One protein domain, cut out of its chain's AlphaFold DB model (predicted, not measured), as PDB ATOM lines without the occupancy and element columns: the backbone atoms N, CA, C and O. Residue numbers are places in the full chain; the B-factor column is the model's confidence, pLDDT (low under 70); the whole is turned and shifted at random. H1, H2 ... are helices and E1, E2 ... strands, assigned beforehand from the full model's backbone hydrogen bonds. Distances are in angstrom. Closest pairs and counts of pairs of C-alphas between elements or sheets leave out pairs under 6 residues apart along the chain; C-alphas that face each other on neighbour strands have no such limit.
ATOM      1  N   ILE A 168      22.832  25.602 -23.059       93.69
ATOM      2  CA  ILE A 168      22.871  27.006 -23.483       93.69
ATOM      3  C   ILE A 168      21.457  27.572 -23.471       93.69
ATOM      4  O   ILE A 168      20.652  27.289 -24.356       93.69
ATOM      5  N   ALA A 169      21.164  28.440 -22.505       93.44
ATOM      6  CA  ALA A 169      19.916  29.189 -22.479       93.44
ATOM      7  C   ALA A 169      19.956  30.333 -23.493       93.44
ATOM      8  O   ALA A 169      20.831  31.200 -23.432       93.44
ATOM      9  N   VAL A 170      18.981  30.368 -24.398       93.00
ATOM     10  CA  VAL A 170      18.823  31.423 -25.400       93.00
ATOM     11  C   VAL A 170      17.595  32.261 -25.076       93.00
ATOM     12  O   VAL A 170      16.493  31.748 -24.896       93.00
ATOM     13  N   LEU A 171      17.797  33.577 -25.015       89.19
ATOM     14  CA  LEU A 171      16.787  34.551 -24.626       89.19
ATOM     15  C   LEU A 171      16.701  35.686 -25.639       89.19
ATOM     16  O   LEU A 171      17.683  36.385 -25.895       89.19
ATOM     17  N   CYS A 172      15.505  35.933 -26.155       85.06
ATOM     18  CA  CYS A 172      15.185  37.117 -26.926       85.06
ATOM     19  C   CYS A 172      14.828  38.260 -25.974       85.06
ATOM     20  O   CYS A 172      13.847  38.220 -25.237       85.06
ATOM     21  N   ARG A 173      15.636  39.321 -25.993       81.69
ATOM     22  CA  ARG A 173      15.374  40.571 -25.268       81.69
ATOM     23  C   ARG A 173      15.136  41.698 -26.271       81.69
ATOM     24  O   ARG A 173      15.478  41.581 -27.446       81.69
ATOM     25  N   ARG A 174      14.657  42.853 -25.790       73.06
ATOM     26  CA  ARG A 174      14.489  44.076 -26.608       73.06
ATOM     27  C   ARG A 174      15.742  44.448 -27.426       73.06
ATOM     28  O   ARG A 174      15.620  45.043 -28.487       73.06
ATOM     29  N   ALA A 175      16.937  44.101 -26.937       70.12
ATOM     30  CA  ALA A 175      18.220  44.416 -27.571       70.12
ATOM     31  C   ALA A 175      18.774  43.329 -28.518       70.12
ATOM     32  O   ALA A 175      19.855  43.530 -29.070       70.12
ATOM     33  N   GLY A 176      18.113  42.177 -28.655       79.94
ATOM     34  CA  GLY A 176      18.640  41.040 -29.414       79.94
ATOM     35  C   GLY A 176      18.507  39.705 -28.695       79.94
ATOM     36  O   GLY A 176      18.134  39.636 -27.521       79.94
ATOM     37  N   LEU A 177      18.887  38.651 -29.414       88.44
ATOM     38  CA  LEU A 177      19.146  37.338 -28.840       88.44
ATOM     39  C   LEU A 177      20.404  37.383 -27.973       88.44
ATOM     40  O   LEU A 177      21.429  37.951 -28.355       88.44
ATOM     41  N   ARG A 178      20.316  36.769 -26.800       88.62
ATOM     42  CA  ARG A 178      21.426  36.557 -25.875       88.62
ATOM     43  C   ARG A 178      21.501  35.080 -25.528       88.62
ATOM     44  O   ARG A 178      20.469  34.425 -25.446       88.62
ATOM     45  N   SER A 179      22.713  34.588 -25.318       91.50
ATOM     46  CA  SER A 179      22.970  33.224 -24.874       91.50
ATOM     47  C   SER A 179      23.720  33.224 -23.549       91.50
ATOM     48  O   SER A 179      24.560  34.097 -23.297       91.50
ATOM     49  N   TYR A 180      23.399  32.245 -22.713       90.81
ATOM     50  CA  TYR A 180      23.980  32.060 -21.395       90.81
ATOM     51  C   TYR A 180      24.285  30.585 -21.169       90.81
ATOM     52  O   TYR A 180      23.465  29.736 -21.507       90.81
ATOM     53  N   VAL A 181      25.438  30.289 -20.573       90.75
ATOM     54  CA  VAL A 181      25.739  28.936 -20.093       90.75
ATOM     55  C   VAL A 181      24.926  28.698 -18.829       90.75
ATOM     56  O   VAL A 181      24.997  29.492 -17.880       90.75
ATOM     57  N   VAL A 182      24.138  27.630 -18.834       90.12
ATOM     58  CA  VAL A 182      23.360  27.177 -17.687       90.12
ATOM     59  C   VAL A 182      24.241  26.275 -16.840       90.12
ATOM     60  O   VAL A 182      24.940  25.402 -17.345       90.12
ATOM     61  N   TRP A 183      24.217  26.500 -15.536       84.69
ATOM     62  CA  TRP A 183      24.822  25.602 -14.566       84.69
ATOM     63  C   TRP A 183      23.713  24.977 -13.726       84.69
ATOM     64  O   TRP A 183      22.724  25.643 -13.409       84.69
ATOM     65  N   ARG A 184      23.885  23.706 -13.362       81.56
ATOM     66  CA  ARG A 184      22.991  22.990 -12.452       81.56
ATOM     67  C   ARG A 184      23.713  22.674 -11.157       81.56
ATOM     68  O   ARG A 184      24.787  22.074 -11.170       81.56
ATOM     69  N   GLU A 185      23.111  23.052 -10.039       79.69
ATOM     70  CA  GLU A 185      23.501  22.556  -8.727       79.69
ATOM     71  C   GLU A 185      22.745  21.258  -8.449       79.69
ATOM     72  O   GLU A 185      21.649  21.272  -7.885       79.69
ATOM     73  N   SER A 186      23.323  20.114  -8.817       67.19
ATOM     74  CA  SER A 186      22.809  18.840  -8.317       67.19
ATOM     75  C   SER A 186      23.171  18.722  -6.838       67.19
ATOM     76  O   SER A 186      24.274  18.308  -6.470       67.19
ATOM     77  N   ARG A 187      22.242  19.101  -5.956       63.81
ATOM     78  CA  ARG A 187      22.370  18.785  -4.532       63.81
ATOM     79  C   ARG A 187      22.245  17.274  -4.382       63.81
ATOM     80  O   ARG A 187      21.171  16.717  -4.594       63.81
ATOM     81  N   ARG A 188      23.348  16.608  -4.024       55.44
ATOM     82  CA  ARG A 188      23.362  15.166  -3.738       55.44
ATOM     83  C   ARG A 188      22.226  14.838  -2.757       55.44
ATOM     84  O   ARG A 188      22.263  15.290  -1.617       55.44
ATOM     85  N   GLY A 189      21.233  14.072  -3.211       56.03
ATOM     86  CA  GLY A 189      20.211  13.464  -2.353       56.03
ATOM     87  C   GLY A 189      18.826  14.120  -2.306       56.03
ATOM     88  O   GLY A 189      17.981  13.606  -1.582       56.03
ATOM     89  N   VAL A 190      18.539  15.196  -3.056       52.66
ATOM     90  CA  VAL A 190      17.172  15.762  -3.117       52.66
ATOM     91  C   VAL A 190      16.750  15.992  -4.566       52.66
ATOM     92  O   VAL A 190      17.119  16.984  -5.180       52.66
ATOM     93  N   VAL A 191      15.934  15.075  -5.091       51.03
ATOM     94  CA  VAL A 191      15.447  15.031  -6.489       51.03
ATOM     95  C   VAL A 191      14.525  16.213  -6.853       51.03
ATOM     96  O   VAL A 191      14.239  16.449  -8.018       51.03
ATOM     97  N   ALA A 192      14.051  16.992  -5.879       52.50
ATOM     98  CA  ALA A 192      12.882  17.854  -6.078       52.50
ATOM     99  C   ALA A 192      13.164  19.344  -6.363       52.50
ATOM    100  O   ALA A 192      12.224  20.129  -6.432       52.50
ATOM    101  N   SER A 193      14.419  19.783  -6.495       59.31
ATOM    102  CA  SER A 193      14.719  21.201  -6.751       59.31
ATOM    103  C   SER A 193      16.128  21.352  -7.323       59.31
ATOM    104  O   SER A 193      17.042  21.808  -6.628       59.31
ATOM    105  N   ASP A 194      16.311  20.988  -8.591       63.78
ATOM    106  CA  ASP A 194      17.507  21.400  -9.322       63.78
ATOM    107  C   ASP A 194      17.522  22.930  -9.355       63.78
ATOM    108  O   ASP A 194      16.727  23.575 -10.036       63.78
ATOM    109  N   LYS A 195      18.411  23.535  -8.564       70.38
ATOM    110  CA  LYS A 195      18.697  24.955  -8.714       70.38
ATOM    111  C   LYS A 195      19.559  25.086  -9.952       70.38
ATOM    112  O   LYS A 195      20.676  24.579 -10.002       70.38
ATOM    113  N   TRP A 196      19.028  25.772 -10.942       74.44
ATOM    114  CA  TRP A 196      19.757  26.154 -12.131       74.44
ATOM    115  C   TRP A 196      19.986  27.657 -12.085       74.44
ATOM    116  O   TRP A 196      19.215  28.431 -11.508       74.44
ATOM    117  N   GLY A 197      21.087  28.076 -12.680       76.69
ATOM    118  CA  GLY A 197      21.380  29.482 -12.859       76.69
ATOM    119  C   GLY A 197      22.156  29.713 -14.140       76.69
ATOM    120  O   GLY A 197      22.549  28.786 -14.845       76.69
ATOM    121  N   MET A 198      22.386  30.984 -14.446       81.81
ATOM    122  CA  MET A 198      23.163  31.399 -15.611       81.81
ATOM    123  C   MET A 198      24.547  31.831 -15.138       81.81
ATOM    124  O   MET A 198      24.654  32.738 -14.318       81.81
ATOM    125  N   LYS A 199      25.601  31.167 -15.622       79.62
ATOM    126  CA  LYS A 199      26.983  31.395 -15.158       79.62
ATOM    127  C   LYS A 199      27.670  32.542 -15.905       79.62
ATOM    128  O   LYS A 199      28.560  33.187 -15.369       79.62
ATOM    129  N   GLY A 200      27.250  32.819 -17.137       82.56
ATOM    130  CA  GLY A 200      27.862  33.842 -17.980       82.56
ATOM    131  C   GLY A 200      27.589  33.610 -19.460       82.56
ATOM    132  O   GLY A 200      26.747  32.790 -19.826       82.56
ATOM    133  N   LYS A 201      28.292  34.354 -20.318       85.31
ATOM    134  CA  LYS A 201      28.263  34.130 -21.769       85.31
ATOM    135  C   LYS A 201      29.098  32.892 -22.116       85.31
ATOM    136  O   LYS A 201      30.125  32.695 -21.474       85.31
ATOM    137  N   PRO A 202      28.725  32.119 -23.147       83.31
ATOM    138  CA  PRO A 202      29.558  31.021 -23.621       83.31
ATOM    139  C   PRO A 202      30.902  31.561 -24.125       83.31
ATOM    140  O   PRO A 202      30.954  32.360 -25.065       83.31
ATOM    141  N   THR A 227      23.004  21.418 -25.625       95.12
ATOM    142  CA  THR A 227      21.543  21.411 -25.476       95.12
ATOM    143  C   THR A 227      21.035  22.844 -25.379       95.12
ATOM    144  O   THR A 227      21.322  23.559 -24.415       95.12
ATOM    145  N   PHE A 228      20.256  23.286 -26.365       96.00
ATOM    146  CA  PHE A 228      19.700  24.639 -26.368       96.00
ATOM    147  C   PHE A 228      18.424  24.712 -25.536       96.00
ATOM    148  O   PHE A 228      17.457  24.005 -25.809       96.00
ATOM    149  N   ILE A 229      18.401  25.606 -24.550       94.94
ATOM    150  CA  ILE A 229      17.263  25.811 -23.653       94.94
ATOM    151  C   ILE A 229      16.549  27.113 -24.006       94.94
ATOM    152  O   ILE A 229      17.158  28.184 -24.041       94.94
ATOM    153  N   PHE A 230      15.237  27.038 -24.202       93.88
ATOM    154  CA  PHE A 230      14.386  28.194 -24.463       93.88
ATOM    155  C   PHE A 230      13.325  28.311 -23.378       93.88
ATOM    156  O   PHE A 230      12.541  27.388 -23.177       93.88
ATOM    157  N   ILE A 231      13.292  29.455 -22.693       89.69
ATOM    158  CA  ILE A 231      12.346  29.712 -21.591       89.69
ATOM    159  C   ILE A 231      10.978  30.188 -22.121       89.69
ATOM    160  O   ILE A 231       9.958  30.161 -21.438       89.69
ATOM    161  N   ASP A 232      10.935  30.616 -23.379       86.75
ATOM    162  CA  ASP A 232       9.737  31.111 -24.041       86.75
ATOM    163  C   ASP A 232       9.802  30.817 -25.546       86.75
ATOM    164  O   ASP A 232      10.885  30.694 -26.133       86.75
ATOM    165  N   ALA A 233       8.643  30.689 -26.197       87.69
ATOM    166  CA  ALA A 233       8.628  30.337 -27.612       87.69
ATOM    167  C   ALA A 233       9.076  31.491 -28.514       87.69
ATOM    168  O   ALA A 233       9.565  31.248 -29.616       87.69
ATOM    169  N   LEU A 234       8.963  32.744 -28.058       85.44
ATOM    170  CA  LEU A 234       9.448  33.893 -28.818       85.44
ATOM    171  C   LEU A 234      10.970  33.819 -28.990       85.44
ATOM    172  O   LEU A 234      11.465  34.051 -30.088       85.44
ATOM    173  N   SER A 235      11.706  33.444 -27.944       89.69
ATOM    174  CA  SER A 235      13.147  33.193 -27.981       89.69
ATOM    175  C   SER A 235      13.508  32.085 -28.960       89.69
ATOM    176  O   SER A 235      14.441  32.255 -29.744       89.69
ATOM    177  N   PHE A 236      12.744  30.990 -28.967       93.38
ATOM    178  CA  PHE A 236      12.955  29.879 -29.893       93.38
ATOM    179  C   PHE A 236      12.714  30.276 -31.355       93.38
ATOM    180  O   PHE A 236      13.579  30.072 -32.206       93.38
ATOM    181  N   ILE A 237      11.578  30.912 -31.646       90.00
ATOM    182  CA  ILE A 237      11.240  31.390 -32.993       90.00
ATOM    183  C   ILE A 237      12.250  32.449 -33.449       90.00
ATOM    184  O   ILE A 237      12.742  32.412 -34.575       90.00
ATOM    185  N   ALA A 238      12.622  33.376 -32.566       87.69
ATOM    186  CA  ALA A 238      13.623  34.384 -32.884       87.69
ATOM    187  C   ALA A 238      14.968  33.746 -33.244       87.69
ATOM    188  O   ALA A 238      15.619  34.139 -34.215       87.69
ATOM    189  N   PHE A 239      15.372  32.746 -32.464       93.50
ATOM    190  CA  PHE A 239      16.596  32.001 -32.683       93.50
ATOM    191  C   PHE A 239      16.576  31.237 -34.009       93.50
ATOM    192  O   PHE A 239      17.509  31.418 -34.794       93.50
ATOM    193  N   SER A 240      15.512  30.486 -34.309       93.50
ATOM    194  CA  SER A 240      15.395  29.697 -35.547       93.50
ATOM    195  C   SER A 240      15.489  30.558 -36.808       93.50
ATOM    196  O   SER A 240      16.105  30.162 -37.795       93.50
ATOM    197  N   HIS A 241      14.968  31.784 -36.760       87.31
ATOM    198  CA  HIS A 241      15.072  32.739 -37.861       87.31
ATOM    199  C   HIS A 241      16.395  33.520 -37.893       87.31
ATOM    200  O   HIS A 241      16.707  34.152 -38.902       87.31
ATOM    201  N   SER A 242      17.172  33.527 -36.809       88.94
ATOM    202  CA  SER A 242      18.441  34.267 -36.733       88.94
ATOM    203  C   SER A 242      19.643  33.495 -37.274       88.94
ATOM    204  O   SER A 242      20.683  34.093 -37.567       88.94
ATOM    205  N   ILE A 243      19.515  32.175 -37.405       91.00
ATOM    206  CA  ILE A 243      20.601  31.285 -37.802       91.00
ATOM    207  C   ILE A 243      20.385  30.748 -39.219       91.00
ATOM    208  O   ILE A 243      19.280  30.746 -39.754       91.00
ATOM    209  N   LEU A 244      21.477  30.339 -39.870       90.56
ATOM    210  CA  LEU A 244      21.397  29.777 -41.219       90.56
ATOM    211  C   LEU A 244      20.671  28.423 -41.179       90.56
ATOM    212  O   LEU A 244      20.974  27.640 -40.278       90.56
ATOM    213  N   PRO A 245      19.822  28.092 -42.171       91.88
ATOM    214  CA  PRO A 245      19.092  26.822 -42.193       91.88
ATOM    215  C   PRO A 245      19.991  25.594 -42.015       91.88
ATOM    216  O   PRO A 245      19.695  24.734 -41.201       91.88
ATOM    217  N   SER A 246      21.160  25.559 -42.666       92.81
ATOM    218  CA  SER A 246      22.108  24.443 -42.523       92.81
ATOM    219  C   SER A 246      22.648  24.250 -41.102       92.81
ATOM    220  O   SER A 246      23.037  23.147 -40.744       92.81
ATOM    221  N   ARG A 247      22.684  25.315 -40.294       94.75
ATOM    222  CA  ARG A 247      23.114  25.277 -38.885       94.75
ATOM    223  C   ARG A 247      21.957  25.003 -37.943       94.75
ATOM    224  O   ARG A 247      22.153  24.434 -36.883       94.75
ATOM    225  N   PHE A 248      20.758  25.429 -38.321       94.50
ATOM    226  CA  PHE A 248      19.545  25.071 -37.602       94.50
ATOM    227  C   PHE A 248      19.280  23.578 -37.690       94.50
ATOM    228  O   PHE A 248      19.054  22.939 -36.670       94.50
ATOM    229  N   ASN A 249      19.441  23.012 -38.884       93.94
ATOM    230  CA  ASN A 249      19.268  21.585 -39.110       93.94
ATOM    231  C   ASN A 249      20.345  20.736 -38.430       93.94
ATOM    232  O   ASN A 249      20.121  19.543 -38.294       93.94
ATOM    233  N   SER A 250      21.487  21.302 -38.015       94.81
ATOM    234  CA  SER A 250      22.537  20.561 -37.299       94.81
ATOM    235  C   SER A 250      22.329  20.500 -35.786       94.81
ATOM    236  O   SER A 250      23.135  19.876 -35.104       94.81
ATOM    237  N   ILE A 251      21.313  21.179 -35.247       96.00
ATOM    238  CA  ILE A 251      21.008  21.139 -33.814       96.00
ATOM    239  C   ILE A 251      20.381  19.792 -33.473       96.00
ATOM    240  O   ILE A 251      19.406  19.390 -34.104       96.00
ATOM    241  N   GLN A 252      20.935  19.133 -32.457       95.44
ATOM    242  CA  GLN A 252      20.542  17.781 -32.057       95.44
ATOM    243  C   GLN A 252      19.678  17.757 -30.795       95.44
ATOM    244  O   GLN A 252      18.809  16.899 -30.675       95.44
ATOM    245  N   SER A 253      19.865  18.715 -29.880       95.44
ATOM    246  CA  SER A 253      19.211  18.698 -28.569       95.44
ATOM    247  C   SER A 253      18.576  20.043 -28.221       95.44
ATOM    248  O   SER A 253      19.248  21.079 -28.170       95.44
ATOM    249  N   ILE A 254      17.270  20.031 -27.952       96.12
ATOM    250  CA  ILE A 254      16.501  21.206 -27.528       96.12
ATOM    251  C   ILE A 254      15.721  20.899 -26.256       96.12
ATOM    252  O   ILE A 254      15.059  19.869 -26.152       96.12
ATOM    253  N   ARG A 255      15.714  21.862 -25.330       95.06
ATOM    254  CA  ARG A 255      14.755  21.924 -24.229       95.06
ATOM    255  C   ARG A 255      13.881  23.173 -24.322       95.06
ATOM    256  O   ARG A 255      14.378  24.298 -24.275       95.06
ATOM    257  N   LEU A 256      12.570  22.989 -24.399       93.94
ATOM    258  CA  LEU A 256      11.575  24.059 -24.353       93.94
ATOM    259  C   LEU A 256      10.966  24.107 -22.953       93.94
ATOM    260  O   LEU A 256      10.148  23.268 -22.615       93.94
ATOM    261  N   ASN A 257      11.360  25.071 -22.126       91.38
ATOM    262  CA  ASN A 257      10.900  25.184 -20.744       91.38
ATOM    263  C   ASN A 257      10.019  26.422 -20.552       91.38
ATOM    264  O   ASN A 257      10.490  27.484 -20.160       91.38
ATOM    265  N   TYR A 258       8.720  26.280 -20.799       86.88
ATOM    266  CA  TYR A 258       7.738  27.368 -20.709       86.88
ATOM    267  C   TYR A 258       7.094  27.495 -19.321       86.88
ATOM    268  O   TYR A 258       6.129  28.244 -19.125       86.88
ATOM    269  N   VAL A 259       7.604  26.756 -18.337       80.31
ATOM    270  CA  VAL A 259       7.113  26.776 -16.957       80.31
ATOM    271  C   VAL A 259       7.863  27.814 -16.123       80.31
ATOM    272  O   VAL A 259       7.261  28.544 -15.327       80.31
ATOM    273  N   GLU A 260       9.162  27.943 -16.366       64.75
ATOM    274  CA  GLU A 260      10.115  28.570 -15.460       64.75
ATOM    275  C   GLU A 260      10.380  30.050 -15.766       64.75
ATOM    276  O   GLU A 260      11.472  30.475 -16.133       64.75
ATOM    277  N   LEU A 261       9.347  30.873 -15.590       53.78
ATOM    278  CA  LEU A 261       9.448  32.332 -15.740       53.78
ATOM    279  C   LEU A 261       9.740  33.085 -14.434       53.78
ATOM    280  O   LEU A 261       9.512  34.288 -14.355       53.78
ATOM    281  N   GLU A 262      10.346  32.425 -13.450       52.66
ATOM    282  CA  GLU A 262      11.157  33.135 -12.457       52.66
ATOM    283  C   GLU A 262      12.626  32.736 -12.602       52.66
ATOM    284  O   GLU A 262      13.187  32.095 -11.710       52.66
ATOM    285  N   PRO A 263      13.312  33.118 -13.698       48.53
ATOM    286  CA  PRO A 263      14.751  33.167 -13.620       48.53
ATOM    287  C   PRO A 263      15.051  34.220 -12.554       48.53
ATOM    288  O   PRO A 263      14.956  35.425 -12.803       48.53
ATOM    289  N   ARG A 264      15.424  33.777 -11.350       48.91
ATOM    290  CA  ARG A 264      16.264  34.578 -10.461       48.91
ATOM    291  C   ARG A 264      17.585  34.750 -11.202       48.91
ATOM    292  O   ARG A 264      18.554  34.042 -10.943       48.91
ATOM    293  N   LEU A 277      12.267  42.128 -17.070       42.59
ATOM    294  CA  LEU A 277      11.644  40.867 -16.632       42.59
ATOM    295  C   LEU A 277      10.135  40.988 -16.380       42.59
ATOM    296  O   LEU A 277       9.399  40.077 -16.743       42.59
ATOM    297  N   GLU A 278       9.667  42.127 -15.851       47.75
ATOM    298  CA  GLU A 278       8.224  42.415 -15.706       47.75
ATOM    299  C   GLU A 278       7.482  42.355 -17.059       47.75
ATOM    300  O   GLU A 278       6.292  42.044 -17.135       47.75
ATOM    301  N   ASP A 279       8.230  42.564 -18.143       51.00
ATOM    302  CA  ASP A 279       7.770  42.672 -19.522       51.00
ATOM    303  C   ASP A 279       7.561  41.321 -20.229       51.00
ATOM    304  O   ASP A 279       7.425  41.310 -21.443       51.00
ATOM    305  N   LEU A 280       7.567  40.178 -19.531       49.06
ATOM    306  CA  LEU A 280       7.198  38.870 -20.113       49.06
ATOM    307  C   LEU A 280       5.965  38.240 -19.447       49.06
ATOM    308  O   LEU A 280       5.510  37.181 -19.868       49.06
ATOM    309  N   SER A 281       5.378  38.903 -18.448       52.38
ATOM    310  CA  SER A 281       4.170  38.430 -17.754       52.38
ATOM    311  C   SER A 281       2.925  38.359 -18.655       52.38
ATOM    312  O   SER A 281       1.985  37.628 -18.351       52.38
ATOM    313  N   TRP A 282       2.925  39.069 -19.789       52.16
ATOM    314  CA  TRP A 282       1.865  39.018 -20.802       52.16
ATOM    315  C   TRP A 282       1.979  37.822 -21.761       52.16
ATOM    316  O   TRP A 282       1.061  37.588 -22.548       52.16
ATOM    317  N   TYR A 283       3.085  37.072 -21.730       53.12
ATOM    318  CA  TYR A 283       3.332  35.992 -22.677       53.12
ATOM    319  C   TYR A 283       2.518  34.731 -22.341       53.12
ATOM    320  O   TYR A 283       2.582  34.199 -21.232       53.12
ATOM    321  N   ARG A 284       1.774  34.231 -23.334       56.59
ATOM    322  CA  ARG A 284       0.990  32.991 -23.280       56.59
ATOM    323  C   ARG A 284       1.290  32.130 -24.521       56.59
ATOM    324  O   ARG A 284       1.088  32.636 -25.627       56.59
ATOM    325  N   PRO A 285       1.784  30.881 -24.390       56.47
ATOM    326  CA  PRO A 285       2.108  30.013 -25.537       56.47
ATOM    327  C   PRO A 285       0.934  29.750 -26.501       56.47
ATOM    328  O   PRO A 285       1.137  29.609 -27.707       56.47
ATOM    329  N   ASP A 286      -0.286  29.731 -25.971       57.62
ATOM    330  CA  ASP A 286      -1.573  29.613 -26.666       57.62
ATOM    331  C   ASP A 286      -2.062  30.910 -27.305       57.62
ATOM    332  O   ASP A 286      -2.957  30.887 -28.151       57.62
ATOM    333  N   SER A 287      -1.492  32.059 -26.933       63.78
ATOM    334  CA  SER A 287      -1.927  33.322 -27.518       63.78
ATOM    335  C   SER A 287      -1.664  33.337 -29.023       63.78
ATOM    336  O   SER A 287      -0.581  32.977 -29.502       63.78
ATOM    337  N   VAL A 288      -2.674  33.781 -29.775       61.81
ATOM    338  CA  VAL A 288      -2.511  34.099 -31.192       61.81
ATOM    339  C   VAL A 288      -1.388  35.116 -31.299       61.81
ATOM    340  O   VAL A 288      -1.360  36.121 -30.580       61.81
ATOM    341  N   MET A 289      -0.442  34.845 -32.189       56.53
ATOM    342  CA  MET A 289       0.704  35.706 -32.376       56.53
ATOM    343  C   MET A 289       0.245  37.005 -33.048       56.53
ATOM    344  O   MET A 289       0.147  37.109 -34.268       56.53
ATOM    345  N   THR A 290      -0.081  38.015 -32.245       54.59
ATOM    346  CA  THR A 290      -0.545  39.297 -32.769       54.59
ATOM    347  C   THR A 290       0.616  40.135 -33.301       54.59
ATOM    348  O   THR A 290       1.771  40.023 -32.877       54.59
ATOM    349  N   TYR A 291       0.288  41.049 -34.216       43.81
ATOM    350  CA  TYR A 291       1.232  41.995 -34.811       43.81
ATOM    351  C   TYR A 291       2.002  42.821 -33.763       43.81
ATOM    352  O   TYR A 291       3.158  43.165 -33.987       43.81
ATOM    353  N   SER A 292       1.384  43.119 -32.613       51.34
ATOM    354  CA  SER A 292       2.011  43.814 -31.478       51.34
ATOM    355  C   SER A 292       3.080  42.971 -30.781       51.34
ATOM    356  O   SER A 292       4.129  43.505 -30.424       51.34
ATOM    357  N   ASN A 293       2.862  41.660 -30.657       53.19
ATOM    358  CA  ASN A 293       3.801  40.736 -30.012       53.19
ATOM    359  C   ASN A 293       5.080  40.581 -30.850       53.19
ATOM    360  O   ASN A 293       6.185  40.504 -30.319       53.19
ATOM    361  N   LEU A 294       4.929  40.646 -32.175       52.09
ATOM    362  CA  LEU A 294       6.027  40.736 -33.135       52.09
ATOM    363  C   LEU A 294       6.537  42.169 -33.344       52.09
ATOM    364  O   LEU A 294       7.534  42.359 -34.028       52.09
ATOM    365  N   TYR A 295       5.902  43.210 -32.793       44.75
ATOM    366  CA  TYR A 295       6.308  44.600 -33.045       44.75
ATOM    367  C   TYR A 295       7.582  44.979 -32.287       44.75
ATOM    368  O   TYR A 295       8.392  45.741 -32.817       44.75
ATOM    369  N   VAL A 296       7.841  44.349 -31.130       50.16
ATOM    370  CA  VAL A 296       9.185  44.325 -30.507       50.16
ATOM    371  C   VAL A 296      10.224  43.785 -31.505       50.16
ATOM    372  O   VAL A 296      11.406  44.120 -31.427       50.16
ATOM    373  N   GLN A 297       9.767  43.021 -32.503       48.03
ATOM    374  CA  GLN A 297      10.562  42.417 -33.555       48.03
ATOM    375  C   GLN A 297      10.374  42.986 -34.974       48.03
ATOM    376  O   GLN A 297      11.000  42.477 -35.901       48.03
ATOM    377  N   ARG A 298       9.614  44.071 -35.202       41.44
ATOM    378  CA  ARG A 298       9.609  44.750 -36.523       41.44
ATOM    379  C   ARG A 298      10.991  45.321 -36.851       41.44
ATOM    380  O   ARG A 298      11.376  45.425 -38.012       41.44
ATOM    381  N   ASN A 299      11.764  45.559 -35.798       45.91
ATOM    382  CA  ASN A 299      13.188  45.787 -35.862       45.91
ATOM    383  C   ASN A 299      13.970  44.579 -36.374       45.91
ATOM    384  O   ASN A 299      15.142  44.751 -36.537       45.91
ATOM    385  N   TYR A 300      13.454  43.378 -36.641       48.38
ATOM    386  CA  TYR A 300      14.298  42.299 -37.177       48.38
ATOM    387  C   TYR A 300      14.356  42.252 -38.706       48.38
ATOM    388  O   TYR A 300      15.290  41.647 -39.225       48.38
ATOM    389  N   GLY A 301      13.389  42.899 -39.391       50.44
ATOM    390  CA  GLY A 301      13.103  42.925 -40.845       50.44
ATOM    391  C   GLY A 301      13.688  41.774 -41.667       50.44
ATOM    392  O   GLY A 301      14.142  41.945 -42.799       50.44
ATOM    393  N   ASN A 302      13.672  40.587 -41.071       50.34
ATOM    394  CA  ASN A 302      14.065  39.364 -41.707       50.34
ATOM    395  C   ASN A 302      12.829  38.912 -42.492       50.34
ATOM    396  O   ASN A 302      11.790  38.661 -41.872       50.34
ATOM    397  N   PRO A 303      12.890  38.850 -43.834       55.53
ATOM    398  CA  PRO A 303      11.740  38.500 -44.665       55.53
ATOM    399  C   PRO A 303      11.147  37.132 -44.307       55.53
ATOM    400  O   PRO A 303       9.988  36.872 -44.618       55.53
ATOM    401  N   THR A 304      11.891  36.273 -43.606       53.72
ATOM    402  CA  THR A 304      11.387  34.983 -43.130       53.72
ATOM    403  C   THR A 304      10.257  35.114 -42.104       53.72
ATOM    404  O   THR A 304       9.394  34.243 -42.076       53.72
ATOM    405  N   TYR A 305      10.178  36.199 -41.317       56.34
ATOM    406  CA  TYR A 305       9.051  36.403 -40.390       56.34
ATOM    407  C   TYR A 305       7.743  36.736 -41.110       56.34
ATOM    408  O   TYR A 305       6.673  36.466 -40.575       56.34
ATOM    409  N   ALA A 306       7.804  37.264 -42.338       58.25
ATOM    410  CA  ALA A 306       6.608  37.492 -43.150       58.25
ATOM    411  C   ALA A 306       5.921  36.177 -43.567       58.25
ATOM    412  O   ALA A 306       4.787  36.201 -44.034       58.25
ATOM    413  N   GLN A 307       6.606  35.036 -43.407       60.34
ATOM    414  CA  GLN A 307       6.044  33.710 -43.659       60.34
ATOM    415  C   GLN A 307       5.241  33.166 -42.471       60.34
ATOM    416  O   GLN A 307       4.498  32.201 -42.649       60.34
ATOM    417  N   LEU A 308       5.376  33.751 -41.275       62.22
ATOM    418  CA  LEU A 308       4.508  33.404 -40.155       62.22
ATOM    419  C   LEU A 308       3.116  33.964 -40.452       62.22
ATOM    420  O   LEU A 308       2.968  35.161 -40.712       62.22
ATOM    421  N   ARG A 309       2.086  33.111 -40.462       62.62
ATOM    422  CA  ARG A 309       0.726  33.589 -40.710       62.62
ATOM    423  C   ARG A 309       0.257  34.309 -39.452       62.62
ATOM    424  O   ARG A 309       0.417  33.801 -38.348       62.62
ATOM    425  N   PHE A 310      -0.372  35.471 -39.616       60.16
ATOM    426  CA  PHE A 310      -0.859  36.313 -38.510       60.16
ATOM    427  C   PHE A 310      -1.923  35.657 -37.606       60.16
ATOM    428  O   PHE A 310      -2.341  36.264 -36.627       60.16
ATOM    429  N   ASN A 311      -2.328  34.423 -37.912       66.44
ATOM    430  CA  ASN A 311      -3.295  33.640 -37.146       66.44
ATOM    431  C   ASN A 311      -2.672  32.406 -36.482       66.44
ATOM    432  O   ASN A 311      -3.386  31.631 -35.855       66.44
ATOM    433  N   ASP A 312      -1.364  32.193 -36.633       73.31
ATOM    434  CA  ASP A 312      -0.697  31.089 -35.959       73.31
ATOM    435  C   ASP A 312      -0.521  31.408 -34.473       73.31
ATOM    436  O   ASP A 312      -0.157  32.526 -34.090       73.31
ATOM    437  N   THR A 313      -0.748  30.413 -33.620       83.00
ATOM    438  CA  THR A 313      -0.314  30.481 -32.223       83.00
ATOM    439  C   THR A 313       1.210  30.388 -32.158       83.00
ATOM    440  O   THR A 313       1.859  29.861 -33.073       83.00
ATOM    441  N   PHE A 314       1.804  30.874 -31.066       81.75
ATOM    442  CA  PHE A 314       3.237  30.670 -30.830       81.75
ATOM    443  C   PHE A 314       3.601  29.186 -30.867       81.75
ATOM    444  O   PHE A 314       4.616  28.820 -31.451       81.75
ATOM    445  N   TRP A 315       2.738  28.333 -30.314       86.38
ATOM    446  CA  TRP A 315       2.918  26.890 -30.364       86.38
ATOM    447  C   TRP A 315       2.951  26.325 -31.790       86.38
ATOM    448  O   TRP A 315       3.876  25.591 -32.133       86.38
ATOM    449  N   ALA A 316       2.020  26.723 -32.664       85.38
ATOM    450  CA  ALA A 316       2.021  26.277 -34.058       85.38
ATOM    451  C   ALA A 316       3.278  26.747 -34.813       85.38
ATOM    452  O   ALA A 316       3.843  26.015 -35.627       85.38
ATOM    453  N   ALA A 317       3.748  27.969 -34.543       85.81
ATOM    454  CA  ALA A 317       5.006  28.473 -35.096       85.81
ATOM    455  C   ALA A 317       6.229  27.689 -34.587       85.81
ATOM    456  O   ALA A 317       7.100  27.343 -35.387       85.81
ATOM    457  N   THR A 318       6.264  27.356 -33.295       90.31
ATOM    458  CA  THR A 318       7.279  26.483 -32.692       90.31
ATOM    459  C   THR A 318       7.299  25.113 -33.353       90.31
ATOM    460  O   THR A 318       8.358  24.684 -33.801       90.31
ATOM    461  N   CYS A 319       6.149  24.456 -33.494       90.19
ATOM    462  CA  CYS A 319       6.074  23.119 -34.085       90.19
ATOM    463  C   CYS A 319       6.557  23.113 -35.537       90.19
ATOM    464  O   CYS A 319       7.377  22.281 -35.907       90.19
ATOM    465  N   ARG A 320       6.186  24.119 -36.339       87.81
ATOM    466  CA  ARG A 320       6.717  24.257 -37.706       87.81
ATOM    467  C   ARG A 320       8.214  24.530 -37.762       87.81
ATOM    468  O   ARG A 320       8.855  24.174 -38.747       87.81
ATOM    469  N   ALA A 321       8.770  25.226 -36.773       90.62
ATOM    470  CA  ALA A 321      10.212  25.406 -36.689       90.62
ATOM    471  C   ALA A 321      10.893  24.079 -36.323       90.62
ATOM    472  O   ALA A 321      11.846  23.708 -36.999       90.62
ATOM    473  N   LEU A 322      10.363  23.336 -35.347       92.88
ATOM    474  CA  LEU A 322      10.851  22.005 -34.970       92.88
ATOM    475  C   LEU A 322      10.789  21.012 -36.137       92.88
ATOM    476  O   LEU A 322      11.763  20.315 -36.385       92.88
ATOM    477  N   ALA A 323       9.705  21.010 -36.916       90.56
ATOM    478  CA  ALA A 323       9.538  20.137 -38.080       90.56
ATOM    479  C   ALA A 323      10.635  20.315 -39.148       90.56
ATOM    480  O   ALA A 323      10.909  19.401 -39.917       90.56
ATOM    481  N   ARG A 324      11.306  21.475 -39.191       90.38
ATOM    482  CA  ARG A 324      12.420  21.737 -40.121       90.38
ATOM    483  C   ARG A 324      13.761  21.188 -39.630       90.38
ATOM    484  O   ARG A 324      14.735  21.244 -40.374       90.38
ATOM    485  N   MET A 325      13.844  20.720 -38.385       92.81
ATOM    486  CA  MET A 325      15.093  20.311 -37.746       92.81
ATOM    487  C   MET A 325      15.385  18.833 -38.002       92.81
ATOM    488  O   MET A 325      15.131  17.978 -37.164       92.81
ATOM    489  N   GLU A 326      15.950  18.543 -39.171       91.62
ATOM    490  CA  GLU A 326      16.191  17.167 -39.635       91.62
ATOM    491  C   GLU A 326      17.121  16.349 -38.723       91.62
ATOM    492  O   GLU A 326      16.935  15.144 -38.621       91.62
ATOM    493  N   SER A 327      18.096  16.978 -38.049       93.56
ATOM    494  CA  SER A 327      19.023  16.266 -37.147       93.56
ATOM    495  C   SER A 327      18.610  16.311 -35.676       93.56
ATOM    496  O   SER A 327      19.413  15.938 -34.820       93.56
ATOM    497  N   LEU A 328      17.408  16.804 -35.355       94.19
ATOM    498  CA  LEU A 328      16.945  16.856 -33.972       94.19
ATOM    499  C   LEU A 328      16.743  15.421 -33.471       94.19
ATOM    500  O   LEU A 328      15.900  14.694 -33.990       94.19
ATOM    501  N   SER A 329      17.526  15.020 -32.471       93.06
ATOM    502  CA  SER A 329      17.485  13.683 -31.873       93.06
ATOM    503  C   SER A 329      16.886  13.695 -30.470       93.06
ATOM    504  O   SER A 329      16.269  12.707 -30.081       93.06
ATOM    505  N   SER A 330      17.018  14.805 -29.738       93.75
ATOM    506  CA  SER A 330      16.537  14.958 -28.365       93.75
ATOM    507  C   SER A 330      15.687  16.219 -28.208       93.75
ATOM    508  O   SER A 330      16.132  17.335 -28.498       93.75
ATOM    509  N   LEU A 331      14.450  16.046 -27.741       94.38
ATOM    510  CA  LEU A 331      13.498  17.128 -27.514       94.38
ATOM    511  C   LEU A 331      12.797  16.955 -26.159       94.38
ATOM    512  O   LEU A 331      11.991  16.049 -25.969       94.38
ATOM    513  N   ASP A 332      13.089  17.859 -25.225       93.19
ATOM    514  CA  ASP A 332      12.469  17.920 -23.896       93.19
ATOM    515  C   ASP A 332      11.572  19.162 -23.815       93.19
ATOM    516  O   ASP A 332      12.031  20.293 -23.980       93.19
ATOM    517  N   ILE A 333      10.278  18.976 -23.597       92.31
ATOM    518  CA  ILE A 333       9.286  20.045 -23.579       92.31
ATOM    519  C   ILE A 333       8.634  20.073 -22.206       92.31
ATOM    520  O   ILE A 333       7.982  19.122 -21.804       92.31
ATOM    521  N   LEU A 334       8.749  21.188 -21.498       90.06
ATOM    522  CA  LEU A 334       8.123  21.432 -20.209       90.06
ATOM    523  C   LEU A 334       7.153  22.610 -20.338       90.06
ATOM    524  O   LEU A 334       7.555  23.752 -20.562       90.06
ATOM    525  N   ILE A 335       5.860  22.332 -20.194       87.81
ATOM    526  CA  ILE A 335       4.772  23.280 -20.452       87.81
ATOM    527  C   ILE A 335       3.851  23.397 -19.237       87.81
ATOM    528  O   ILE A 335       3.603  22.435 -18.513       87.81
ATOM    529  N   LYS A 336       3.299  24.593 -19.008       84.19
ATOM    530  CA  LYS A 336       2.252  24.795 -17.997       84.19
ATOM    531  C   LYS A 336       0.943  24.201 -18.505       84.19
ATOM    532  O   LYS A 336       0.430  24.651 -19.525       84.19
ATOM    533  N   LYS A 337       0.340  23.284 -17.748       80.75
ATOM    534  CA  LYS A 337      -0.919  22.615 -18.124       80.75
ATOM    535  C   LYS A 337      -2.051  23.597 -18.455       80.75
ATOM    536  O   LYS A 337      -2.829  23.367 -19.363       80.75
ATOM    537  N   ARG A 338      -2.119  24.732 -17.747       77.69
ATOM    538  CA  ARG A 338      -3.156  25.766 -17.948       77.69
ATOM    539  C   ARG A 338      -2.983  26.602 -19.221       77.69
ATOM    540  O   ARG A 338      -3.841  27.431 -19.495       77.69
ATOM    541  N   CYS A 339      -1.868  26.460 -19.936       69.50
ATOM    542  CA  CYS A 339      -1.614  27.216 -21.161       69.50
ATOM    543  C   CYS A 339      -2.250  26.581 -22.398       69.50
ATOM    544  O   CYS A 339      -2.060  27.126 -23.466       69.50
ATOM    545  N   PHE A 340      -2.952  25.454 -22.296       67.38
ATOM    546  CA  PHE A 340      -3.609  24.806 -23.432       67.38
ATOM    547  C   PHE A 340      -5.038  24.437 -23.034       67.38
ATOM    548  O   PHE A 340      -5.271  24.035 -21.891       67.38
ATOM    549  N   ASN A 341      -6.002  24.629 -23.942       61.66
ATOM    550  CA  ASN A 341      -7.414  24.371 -23.644       61.66
ATOM    551  C   ASN A 341      -7.748  22.878 -23.714       61.66
ATOM    552  O   ASN A 341      -8.640  22.421 -22.998       61.66
ATOM    553  N   THR A 342      -7.044  22.124 -24.561       62.53
ATOM    554  CA  THR A 342      -7.213  20.677 -24.726       62.53
ATOM    555  C   THR A 342      -5.870  19.991 -24.976       62.53
ATOM    556  O   THR A 342      -4.933  20.601 -25.496       62.53
ATOM    557  N   ASP A 343      -5.788  18.703 -24.635       69.69
ATOM    558  CA  ASP A 343      -4.605  17.879 -24.915       69.69
ATOM    559  C   ASP A 343      -4.383  17.719 -26.436       69.69
ATOM    560  O   ASP A 343      -3.244  17.718 -26.900       69.69
ATOM    561  N   GLU A 344      -5.461  17.682 -27.233       71.31
ATOM    562  CA  GLU A 344      -5.387  17.562 -28.699       71.31
ATOM    563  C   GLU A 344      -4.737  18.796 -29.353       71.31
ATOM    564  O   GLU A 344      -3.950  18.663 -30.289       71.31
ATOM    565  N   GLU A 345      -5.007  20.006 -28.852       71.81
ATOM    566  CA  GLU A 345      -4.360  21.233 -29.347       71.81
ATOM    567  C   GLU A 345      -2.844  21.240 -29.101       71.81
ATOM    568  O   GLU A 345      -2.092  21.878 -29.848       71.81
ATOM    569  N   LEU A 346      -2.391  20.531 -28.064       75.75
ATOM    570  CA  LEU A 346      -0.987  20.445 -27.700       75.75
ATOM    571  C   LEU A 346      -0.235  19.425 -28.565       75.75
ATOM    572  O   LEU A 346       0.836  19.752 -29.083       75.75
ATOM    573  N   THR A 347      -0.772  18.212 -28.723       76.19
ATOM    574  CA  THR A 347      -0.054  17.098 -29.369       76.19
ATOM    575  C   THR A 347      -0.185  17.091 -30.885       76.19
ATOM    576  O   THR A 347       0.780  16.766 -31.571       76.19
ATOM    577  N   LYS A 348      -1.325  17.510 -31.440       80.50
ATOM    578  CA  LYS A 348      -1.600  17.423 -32.883       80.50
ATOM    579  C   LYS A 348      -0.563  18.131 -33.768       80.50
ATOM    580  O   LYS A 348      -0.168  17.554 -34.777       80.50
ATOM    581  N   PRO A 349      -0.048  19.329 -33.419       79.56
ATOM    582  CA  PRO A 349       1.031  19.952 -34.190       79.56
ATOM    583  C   PRO A 349       2.374  19.203 -34.112       79.56
ATOM    584  O   PRO A 349       3.231  19.404 -34.970       79.56
ATOM    585  N   LEU A 350       2.578  18.367 -33.087       79.00
ATOM    586  CA  LEU A 350       3.781  17.545 -32.912       79.00
ATOM    587  C   LEU A 350       3.690  16.193 -33.631       79.00
ATOM    588  O   LEU A 350       4.715  15.561 -33.872       79.00
ATOM    589  N   GLU A 351       2.483  15.756 -33.992       74.06
ATOM    590  CA  GLU A 351       2.237  14.523 -34.749       74.06
ATOM    591  C   GLU A 351       2.593  14.657 -36.241       74.06
ATOM    592  O   GLU A 351       2.503  13.685 -36.996       74.06
ATOM    593  N   GLU A 352       3.031  15.840 -36.691       74.06
ATOM    594  CA  GLU A 352       3.484  16.036 -38.065       74.06
ATOM    595  C   GLU A 352       4.659  15.089 -38.412       74.06
ATOM    596  O   GLU A 352       5.633  14.972 -37.660       74.06
ATOM    597  N   PRO A 353       4.628  14.440 -39.594       58.41
ATOM    598  CA  PRO A 353       5.497  13.309 -39.947       58.41
ATOM    599  C   PRO A 353       6.996  13.638 -40.042       58.41
ATOM    600  O   PRO A 353       7.810  12.741 -40.249       58.41
ATOM    601  N   GLN A 354       7.390  14.904 -39.903       66.88
ATOM    602  CA  GLN A 354       8.793  15.324 -39.972       66.88
ATOM    603  C   GLN A 354       9.516  15.228 -38.620       66.88
ATOM    604  O   GLN A 354      10.737  15.129 -38.597       66.88
ATOM    605  N   ILE A 355       8.788  15.134 -37.501       68.19
ATOM    606  CA  ILE A 355       9.371  14.980 -36.152       68.19
ATOM    607  C   ILE A 355       9.688  13.491 -35.845       68.19
ATOM    608  O   ILE A 355      10.038  13.088 -34.734       68.19
ATOM    609  N   VAL A 356       9.601  12.609 -36.847       61.41
ATOM    610  CA  VAL A 356       9.675  11.150 -36.658       61.41
ATOM    611  C   VAL A 356      11.067  10.655 -36.238       61.41
ATOM    612  O   VAL A 356      11.127   9.620 -35.582       61.41
ATOM    613  N   GLN A 357      12.147  11.402 -36.501       73.88
ATOM    614  CA  GLN A 357      13.534  10.974 -36.229       73.88
ATOM    615  C   GLN A 357      14.028  11.181 -34.785       73.88
ATOM    616  O   GLN A 357      15.178  10.858 -34.487       73.88
ATOM    617  N   LEU A 358      13.186  11.690 -33.882       83.94
ATOM    618  CA  LEU A 358      13.561  11.853 -32.476       83.94
ATOM    619  C   LEU A 358      13.857  10.500 -31.819       83.94
ATOM    620  O   LEU A 358      13.017   9.598 -31.846       83.94
ATOM    621  N   GLN A 359      15.034  10.397 -31.206       86.75
ATOM    622  CA  GLN A 359      15.425   9.275 -30.354       86.75
ATOM    623  C   GLN A 359      14.841   9.460 -28.955       86.75
ATOM    624  O   GLN A 359      14.209   8.552 -28.427       86.75
ATOM    625  N   ASP A 360      14.965  10.678 -28.425       87.00
ATOM    626  CA  ASP A 360      14.467  11.051 -27.112       87.00
ATOM    627  C   ASP A 360      13.420  12.153 -27.260       87.00
ATOM    628  O   ASP A 360      13.705  13.260 -27.730       87.00
ATOM    629  N   PHE A 361      12.194  11.867 -26.837       90.12
ATOM    630  CA  PHE A 361      11.154  12.877 -26.713       90.12
ATOM    631  C   PHE A 361      10.465  12.753 -25.364       90.12
ATOM    632  O   PHE A 361       9.917  11.700 -25.027       90.12
ATOM    633  N   VAL A 362      10.448  13.861 -24.629       88.44
ATOM    634  CA  VAL A 362       9.793  13.960 -23.327       88.44
ATOM    635  C   VAL A 362       8.936  15.218 -23.311       88.44
ATOM    636  O   VAL A 362       9.444  16.319 -23.500       88.44
ATOM    637  N   LEU A 363       7.638  15.069 -23.056       88.94
ATOM    638  CA  LEU A 363       6.712  16.178 -22.847       88.94
ATOM    639  C   LEU A 363       6.194  16.142 -21.409       88.94
ATOM    640  O   LEU A 363       5.461  15.247 -21.011       88.94
ATOM    641  N   ARG A 364       6.558  17.140 -20.613       87.81
ATOM    642  CA  ARG A 364       6.152  17.304 -19.219       87.81
ATOM    643  C   ARG A 364       5.130  18.424 -19.098       87.81
ATOM    644  O   ARG A 364       5.362  19.554 -19.532       87.81
ATOM    645  N   LEU A 365       4.020  18.126 -18.437       85.44
ATOM    646  CA  LEU A 365       3.006  19.099 -18.060       85.44
ATOM    647  C   LEU A 365       3.138  19.418 -16.577       85.44
ATOM    648  O   LEU A 365       2.999  18.546 -15.718       85.44
ATOM    649  N   ALA A 366       3.372  20.690 -16.268       84.31
ATOM    650  CA  ALA A 366       3.465  21.165 -14.897       84.31
ATOM    651  C   ALA A 366       2.254  22.002 -14.492       84.31
ATOM    652  O   ALA A 366       1.706  22.789 -15.273       84.31
ATOM    653  N   THR A 367       1.878  21.891 -13.222       83.19
ATOM    654  CA  THR A 367       0.945  22.810 -12.566       83.19
ATOM    655  C   THR A 367       1.631  23.495 -11.397       83.19
ATOM    656  O   THR A 367       2.522  22.928 -10.765       83.19
ATOM    657  N   TRP A 368       1.206  24.721 -11.103       80.06
ATOM    658  CA  TRP A 368       1.626  25.404  -9.888       80.06
ATOM    659  C   TRP A 368       0.875  24.807  -8.701       80.06
ATOM    660  O   TRP A 368      -0.355  24.895  -8.661       80.06
ATOM    661  N   ASP A 369       1.604  24.215  -7.760       77.12
ATOM    662  CA  ASP A 369       1.053  23.815  -6.471       77.12
ATOM    663  C   ASP A 369       1.218  24.991  -5.504       77.12
ATOM    664  O   ASP A 369       2.332  25.362  -5.121       77.12
ATOM    665  N   SER A 370       0.099  25.629  -5.153       67.12
ATOM    666  CA  SER A 370       0.102  26.788  -4.261       67.12
ATOM    667  C   SER A 370       0.418  26.435  -2.809       67.12
ATOM    668  O   SER A 370       0.501  27.362  -2.012       67.12
ATOM    669  N   GLY A 371       0.584  25.151  -2.459       57.44
ATOM    670  CA  GLY A 371       0.959  24.736  -1.111       57.44
ATOM    671  C   GLY A 371       0.007  25.316  -0.067       57.44
ATOM    672  O   GLY A 371       0.395  26.159   0.731       57.44
ATOM    673  N   LEU A 372      -1.257  24.880  -0.064       53.38
ATOM    674  CA  LEU A 372      -2.262  25.334   0.914       53.38
ATOM    675  C   LEU A 372      -1.924  24.960   2.375       53.38
ATOM    676  O   LEU A 372      -2.626  25.381   3.293       53.38
ATOM    677  N   HIS A 373      -0.831  24.226   2.607       52.59
ATOM    678  CA  HIS A 373      -0.308  23.928   3.933       52.59
ATOM    679  C   HIS A 373       0.947  24.759   4.230       52.59
ATOM    680  O   HIS A 373       2.011  24.585   3.635       52.59
ATOM    681  N   VAL A 374       0.729  25.693   5.157       46.88
ATOM    682  CA  VAL A 374       1.625  26.658   5.800       46.88
ATOM    683  C   VAL A 374       3.079  26.153   5.900       46.88
ATOM    684  O   VAL A 374       3.322  25.059   6.390       46.88
ATOM    685  N   GLU A 375       4.025  26.987   5.442       49.91
ATOM    686  CA  GLU A 375       5.507  26.885   5.498       49.91
ATOM    687  C   GLU A 375       6.292  26.361   4.280       49.91
ATOM    688  O   GLU A 375       7.506  26.579   4.228       49.91
ATOM    689  N   ARG A 376       5.682  25.779   3.238       46.91
ATOM    690  CA  ARG A 376       6.441  25.424   2.015       46.91
ATOM    691  C   ARG A 376       6.337  26.513   0.946       46.91
ATOM    692  O   ARG A 376       5.244  26.911   0.560       46.91
ATOM    693  N   GLN A 377       7.486  26.987   0.452       56.47
ATOM    694  CA  GLN A 377       7.550  27.829  -0.747       56.47
ATOM    695  C   GLN A 377       6.856  27.077  -1.894       56.47
ATOM    696  O   GLN A 377       7.271  25.967  -2.225       56.47
ATOM    697  N   GLY A 378       5.781  27.652  -2.446       58.22
ATOM    698  CA  GLY A 378       5.069  27.083  -3.593       58.22
ATOM    699  C   GLY A 378       6.027  26.813  -4.755       58.22
ATOM    700  O   GLY A 378       7.014  27.533  -4.937       58.22
ATOM    701  N   GLY A 379       5.758  25.755  -5.513       71.00
ATOM    702  CA  GLY A 379       6.643  25.283  -6.572       71.00
ATOM    703  C   GLY A 379       5.878  24.656  -7.728       71.00
ATOM    704  O   GLY A 379       4.720  24.251  -7.603       71.00
ATOM    705  N   TRP A 380       6.539  24.577  -8.880       74.06
ATOM    706  CA  TRP A 380       6.021  23.835 -10.022       74.06
ATOM    707  C   TRP A 380       6.199  22.339  -9.780       74.06
ATOM    708  O   TRP A 380       7.307  21.882  -9.511       74.06
ATOM    709  N   ARG A 381       5.111  21.576  -9.901       74.81
ATOM    710  CA  ARG A 381       5.140  20.110  -9.888       74.81
ATOM    711  C   ARG A 381       4.790  19.604 -11.283       74.81
ATOM    712  O   ARG A 381       3.805  20.059 -11.869       74.81
ATOM    713  N   VAL A 382       5.587  18.674 -11.805       78.44
ATOM    714  CA  VAL A 382       5.229  17.898 -13.001       78.44
ATOM    715  C   VAL A 382       4.098  16.956 -12.605       78.44
ATOM    716  O   VAL A 382       4.261  16.145 -11.700       78.44
ATOM    717  N   VAL A 383       2.936  17.126 -13.227       80.06
ATOM    718  CA  VAL A 383       1.744  16.309 -12.949       80.06
ATOM    719  C   VAL A 383       1.667  15.147 -13.923       80.06
ATOM    720  O   VAL A 383       1.244  14.052 -13.564       80.06
ATOM    721  N   GLU A 384       2.087  15.389 -15.161       81.19
ATOM    722  CA  GLU A 384       2.017  14.405 -16.227       81.19
ATOM    723  C   GLU A 384       3.290  14.456 -17.047       81.19
ATOM    724  O   GLU A 384       3.807  15.533 -17.359       81.19
ATOM    725  N   GLU A 385       3.768  13.283 -17.416       86.38
ATOM    726  CA  GLU A 385       4.864  13.107 -18.343       86.38
ATOM    727  C   GLU A 385       4.409  12.186 -19.462       86.38
ATOM    728  O   GLU A 385       3.844  11.121 -19.240       86.38
ATOM    729  N   TRP A 386       4.617  12.656 -20.676       81.06
ATOM    730  CA  TRP A 386       4.252  11.997 -21.906       81.06
ATOM    731  C   TRP A 386       5.557  11.630 -22.589       81.06
ATOM    732  O   TRP A 386       6.326  12.507 -22.997       81.06
ATOM    733  N   GLN A 387       5.826  10.336 -22.672       83.12
ATOM    734  CA  GLN A 387       6.989   9.819 -23.377       83.12
ATOM    735  C   GLN A 387       6.542   9.227 -24.700       83.12
ATOM    736  O   GLN A 387       5.477   8.614 -24.823       83.12
ATOM    737  N   ARG A 388       7.348   9.457 -25.731       77.06
ATOM    738  CA  ARG A 388       7.053   8.907 -27.044       77.06
ATOM    739  C   ARG A 388       7.365   7.414 -27.048       77.06
ATOM    740  O   ARG A 388       8.498   7.029 -26.785       77.06
ATOM    741  N   ILE A 389       6.394   6.595 -27.444       73.25
ATOM    742  CA  ILE A 389       6.647   5.181 -27.732       73.25
ATOM    743  C   ILE A 389       7.080   5.086 -29.195       73.25
ATOM    744  O   ILE A 389       6.286   5.312 -30.118       73.25
ATOM    745  N   VAL A 390       8.363   4.800 -29.408       72.06
ATOM    746  CA  VAL A 390       8.929   4.553 -30.737       72.06
ATOM    747  C   VAL A 390       9.170   3.058 -30.891       72.06
ATOM    748  O   VAL A 390      10.072   2.513 -30.263       72.06
ATOM    749  N   GLU A 391       8.416   2.396 -31.768       74.38
ATOM    750  CA  GLU A 391       8.718   1.020 -32.174       74.38
ATOM    751  C   GLU A 391       9.191   1.028 -33.628       74.38
ATOM    752  O   GLU A 391       8.546   1.590 -34.515       74.38
ATOM    753  N   ASN A 392      10.350   0.417 -33.890       73.75
ATOM    754  CA  ASN A 392      10.927   0.302 -35.236       73.75
ATOM    755  C   ASN A 392      11.074   1.651 -35.979       73.75
ATOM    756  O   ASN A 392      10.878   1.731 -37.192       73.75
ATOM    757  N   GLY A 393      11.384   2.731 -35.250       65.62
ATOM    758  CA  GLY A 393      11.547   4.075 -35.817       65.62
ATOM    759  C   GLY A 393      10.241   4.758 -36.242       65.62
ATOM    760  O   GLY A 393      10.287   5.807 -36.883       65.62
ATOM    761  N   ARG A 394       9.074   4.196 -35.899       67.00
ATOM    762  CA  ARG A 394       7.762   4.819 -36.118       67.00
ATOM    763  C   ARG A 394       7.158   5.259 -34.788       67.00
ATOM    764  O   ARG A 394       7.354   4.620 -33.761       67.00
ATOM    765  N   LEU A 395       6.444   6.385 -34.809       69.44
ATOM    766  CA  LEU A 395       5.625   6.822 -33.680       69.44
ATOM    767  C   LEU A 395       4.438   5.856 -33.550       69.44
ATOM    768  O   LEU A 395       3.585   5.839 -34.435       69.44
ATOM    769  N   CYS A 396       4.400   5.065 -32.478       74.75
ATOM    770  CA  CYS A 396       3.294   4.135 -32.215       74.75
ATOM    771  C   CYS A 396       2.243   4.731 -31.274       74.75
ATOM    772  O   CYS A 396       1.094   4.297 -31.276       74.75
ATOM    773  N   GLY A 397       2.619   5.745 -30.497       78.69
ATOM    774  CA  GLY A 397       1.715   6.439 -29.596       78.69
ATOM    775  C   GLY A 397       2.463   7.187 -28.504       78.69
ATOM    776  O   GLY A 397       3.671   7.430 -28.588       78.69
ATOM    777  N   TRP A 398       1.709   7.533 -27.472       80.31
ATOM    778  CA  TRP A 398       2.169   8.267 -26.308       80.31
ATOM    779  C   TRP A 398       1.983   7.399 -25.068       80.31
ATOM    780  O   TRP A 398       0.878   6.902 -24.848       80.31
ATOM    781  N   ASP A 399       3.034   7.234 -24.265       84.12
ATOM    782  CA  ASP A 399       2.901   6.678 -22.919       84.12
ATOM    783  C   ASP A 399       2.683   7.823 -21.935       84.12
ATOM    784  O   ASP A 399       3.473   8.771 -21.892       84.12
ATOM    785  N   ARG A 400       1.597   7.754 -21.163       84.56
ATOM    786  CA  ARG A 400       1.239   8.784 -20.188       84.56
ATOM    787  C   ARG A 400       1.579   8.292 -18.791       84.56
ATOM    788  O   ARG A 400       0.827   7.538 -18.176       84.56
ATOM    789  N   ILE A 401       2.666   8.819 -18.250       84.44
ATOM    790  CA  ILE A 401       3.095   8.606 -16.873       84.44
ATOM    791  C   ILE A 401       2.450   9.697 -16.014       84.44
ATOM    792  O   ILE A 401       2.775  10.882 -16.113       84.44
ATOM    793  N   SER A 402       1.483   9.301 -15.185       80.00
ATOM    794  CA  SER A 402       0.824  10.207 -14.237       80.00
ATOM    795  C   SER A 402       1.477  10.086 -12.864       80.00
ATOM    796  O   SER A 402       1.607   8.983 -12.338       80.00
ATOM    797  N   TYR A 403       1.856  11.218 -12.271       75.25
ATOM    798  CA  TYR A 403       2.404  11.258 -10.917       75.25
ATOM    799  C   TYR A 403       1.272  11.578  -9.933       75.25
ATOM    800  O   TYR A 403       0.743  12.691  -9.942       75.25
TER     801      TYR A 403
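AT A GLANCE: This is residues 168 to 202, 227 to 264 and 277 to 403 of the 404 residues of an uncharacterized protein of Lophiotrema nucula (UniProt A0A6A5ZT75). One long, strongly twisted sheet of nine strands runs through the domain, ending at each edge in a group of antiparallel strands, E1 to E3 and E7 to E9. H1 covers E1 on one face, and H1, H5 and H6 make a row on that side, with H3 and H4 farther out. The printed part has 200 residues, with elements in the order E1 E2 E3 E4 H1 H2 E5 H3 H4 H5 E6 H6 E7 E8 E9; the class is mixed, helices and strands. The mixed sheet runs E3 E2 E1 E4 E5 E6 E7 E8 E9; the whole is compact, radius of gyration of the C-alphas 17.3 A, spans 52 by 45 by 35 A.

HOW THE PARTS SIT: Begin at E1, residues 168 to 173, a hairpin with E2, residues 176 to 185: N 171 and O 178 are 2.8 A apart, within hydrogen-bond range, as are the N and O pairs named below between neighbour strands. E3, residues 195 to 200, forms the next hairpin, N 199 to O 181 2.9 A; E1 E2 E3 are a meander, each strand the antiparallel neighbour of the one before. E4, residues 227 to 230, is parallel to E1, N 170 to O 229 2.9 A. H1, residues 233 to 242, is over E1 at a height over the sheet of 7.5 A, making two layers, helix on sheet; their closest C-alphas, Cys 172 and Ser 235, are 4.5 A apart. H2, residues 245 to 248, is close to but not clearly touching H1, closest C-alphas Ser 240 and Phe 248, 6.5 A. E5, residues 253 to 257, is parallel to E4, N 255 to O 228 2.8 A; E4, H1 H2, E5 are a strand-helix-strand unit, parallel neighbours with helices between, its crossover right-handed. H3, residues 295 to 300, only grazes the sheet with residues 296 to 300. H4, residues 303 to 307, is close to but not clearly touching H1, closest C-alphas His 241 and Thr 304, 6.8 A. H5, residues 314 to 322, touches H1, closest C-alphas Ala 233 and Phe 314, 6.3 A, the same way at a steep tilt of 42 degrees. E6, residues 330 to 336, is parallel to E5, N 334 to O 256 2.7 A. H6, residues 343 to 350, touches H5, closest C-alphas Cys 319 and Pro 349, 6.0 A. E7, residues 360 to 369, is parallel to E6, N 364 to O 333 2.7 A; E6, H6, E7 are another right-handed unit. E8, residues 379 to 391, and E9, residues 394 to 402, complete the meander E7 E8 E9, with N 386 to O 363 2.7 A and N 401 to O 385 2.8 A. Every O i to N i+4 pair is within range in H1 and H5, but 0 of 2 in H3, 0 of 1 in H4 and 2 of 4 in H6; O i to N i+3 gives 2 of 3 in H3 and 2 of 2 in H4, and H2 is too short for an i+4 pair.

IN THESE COORDINATES: Find C-alpha 168 at (22.871, 27.006, -23.483), where E1 begins. E2 measures 28.2 A, E7 27.7 A, E9 23.6 A and H1 14.0 A from first to last C-alpha. E8, the longest strand, runs 35.3 A from C-alpha 379 at (6.643, 25.283, -6.572); E9 ends at C-alpha 402, (0.824, 10.207, -14.237).

THE WHOLE: Look for the two farthest C-alphas, Pro 303 and Val 374, 52.8 A apart. Residues 203 to 226 and 265 to 276 are not printed, and the C-alphas across these cuts are 12.7 A and 9.9 A apart. Of the links printed whole, none is long. Mean pLDDT of the printed part is 75.2, with 70 residues under 70, among them residues 277 to 311.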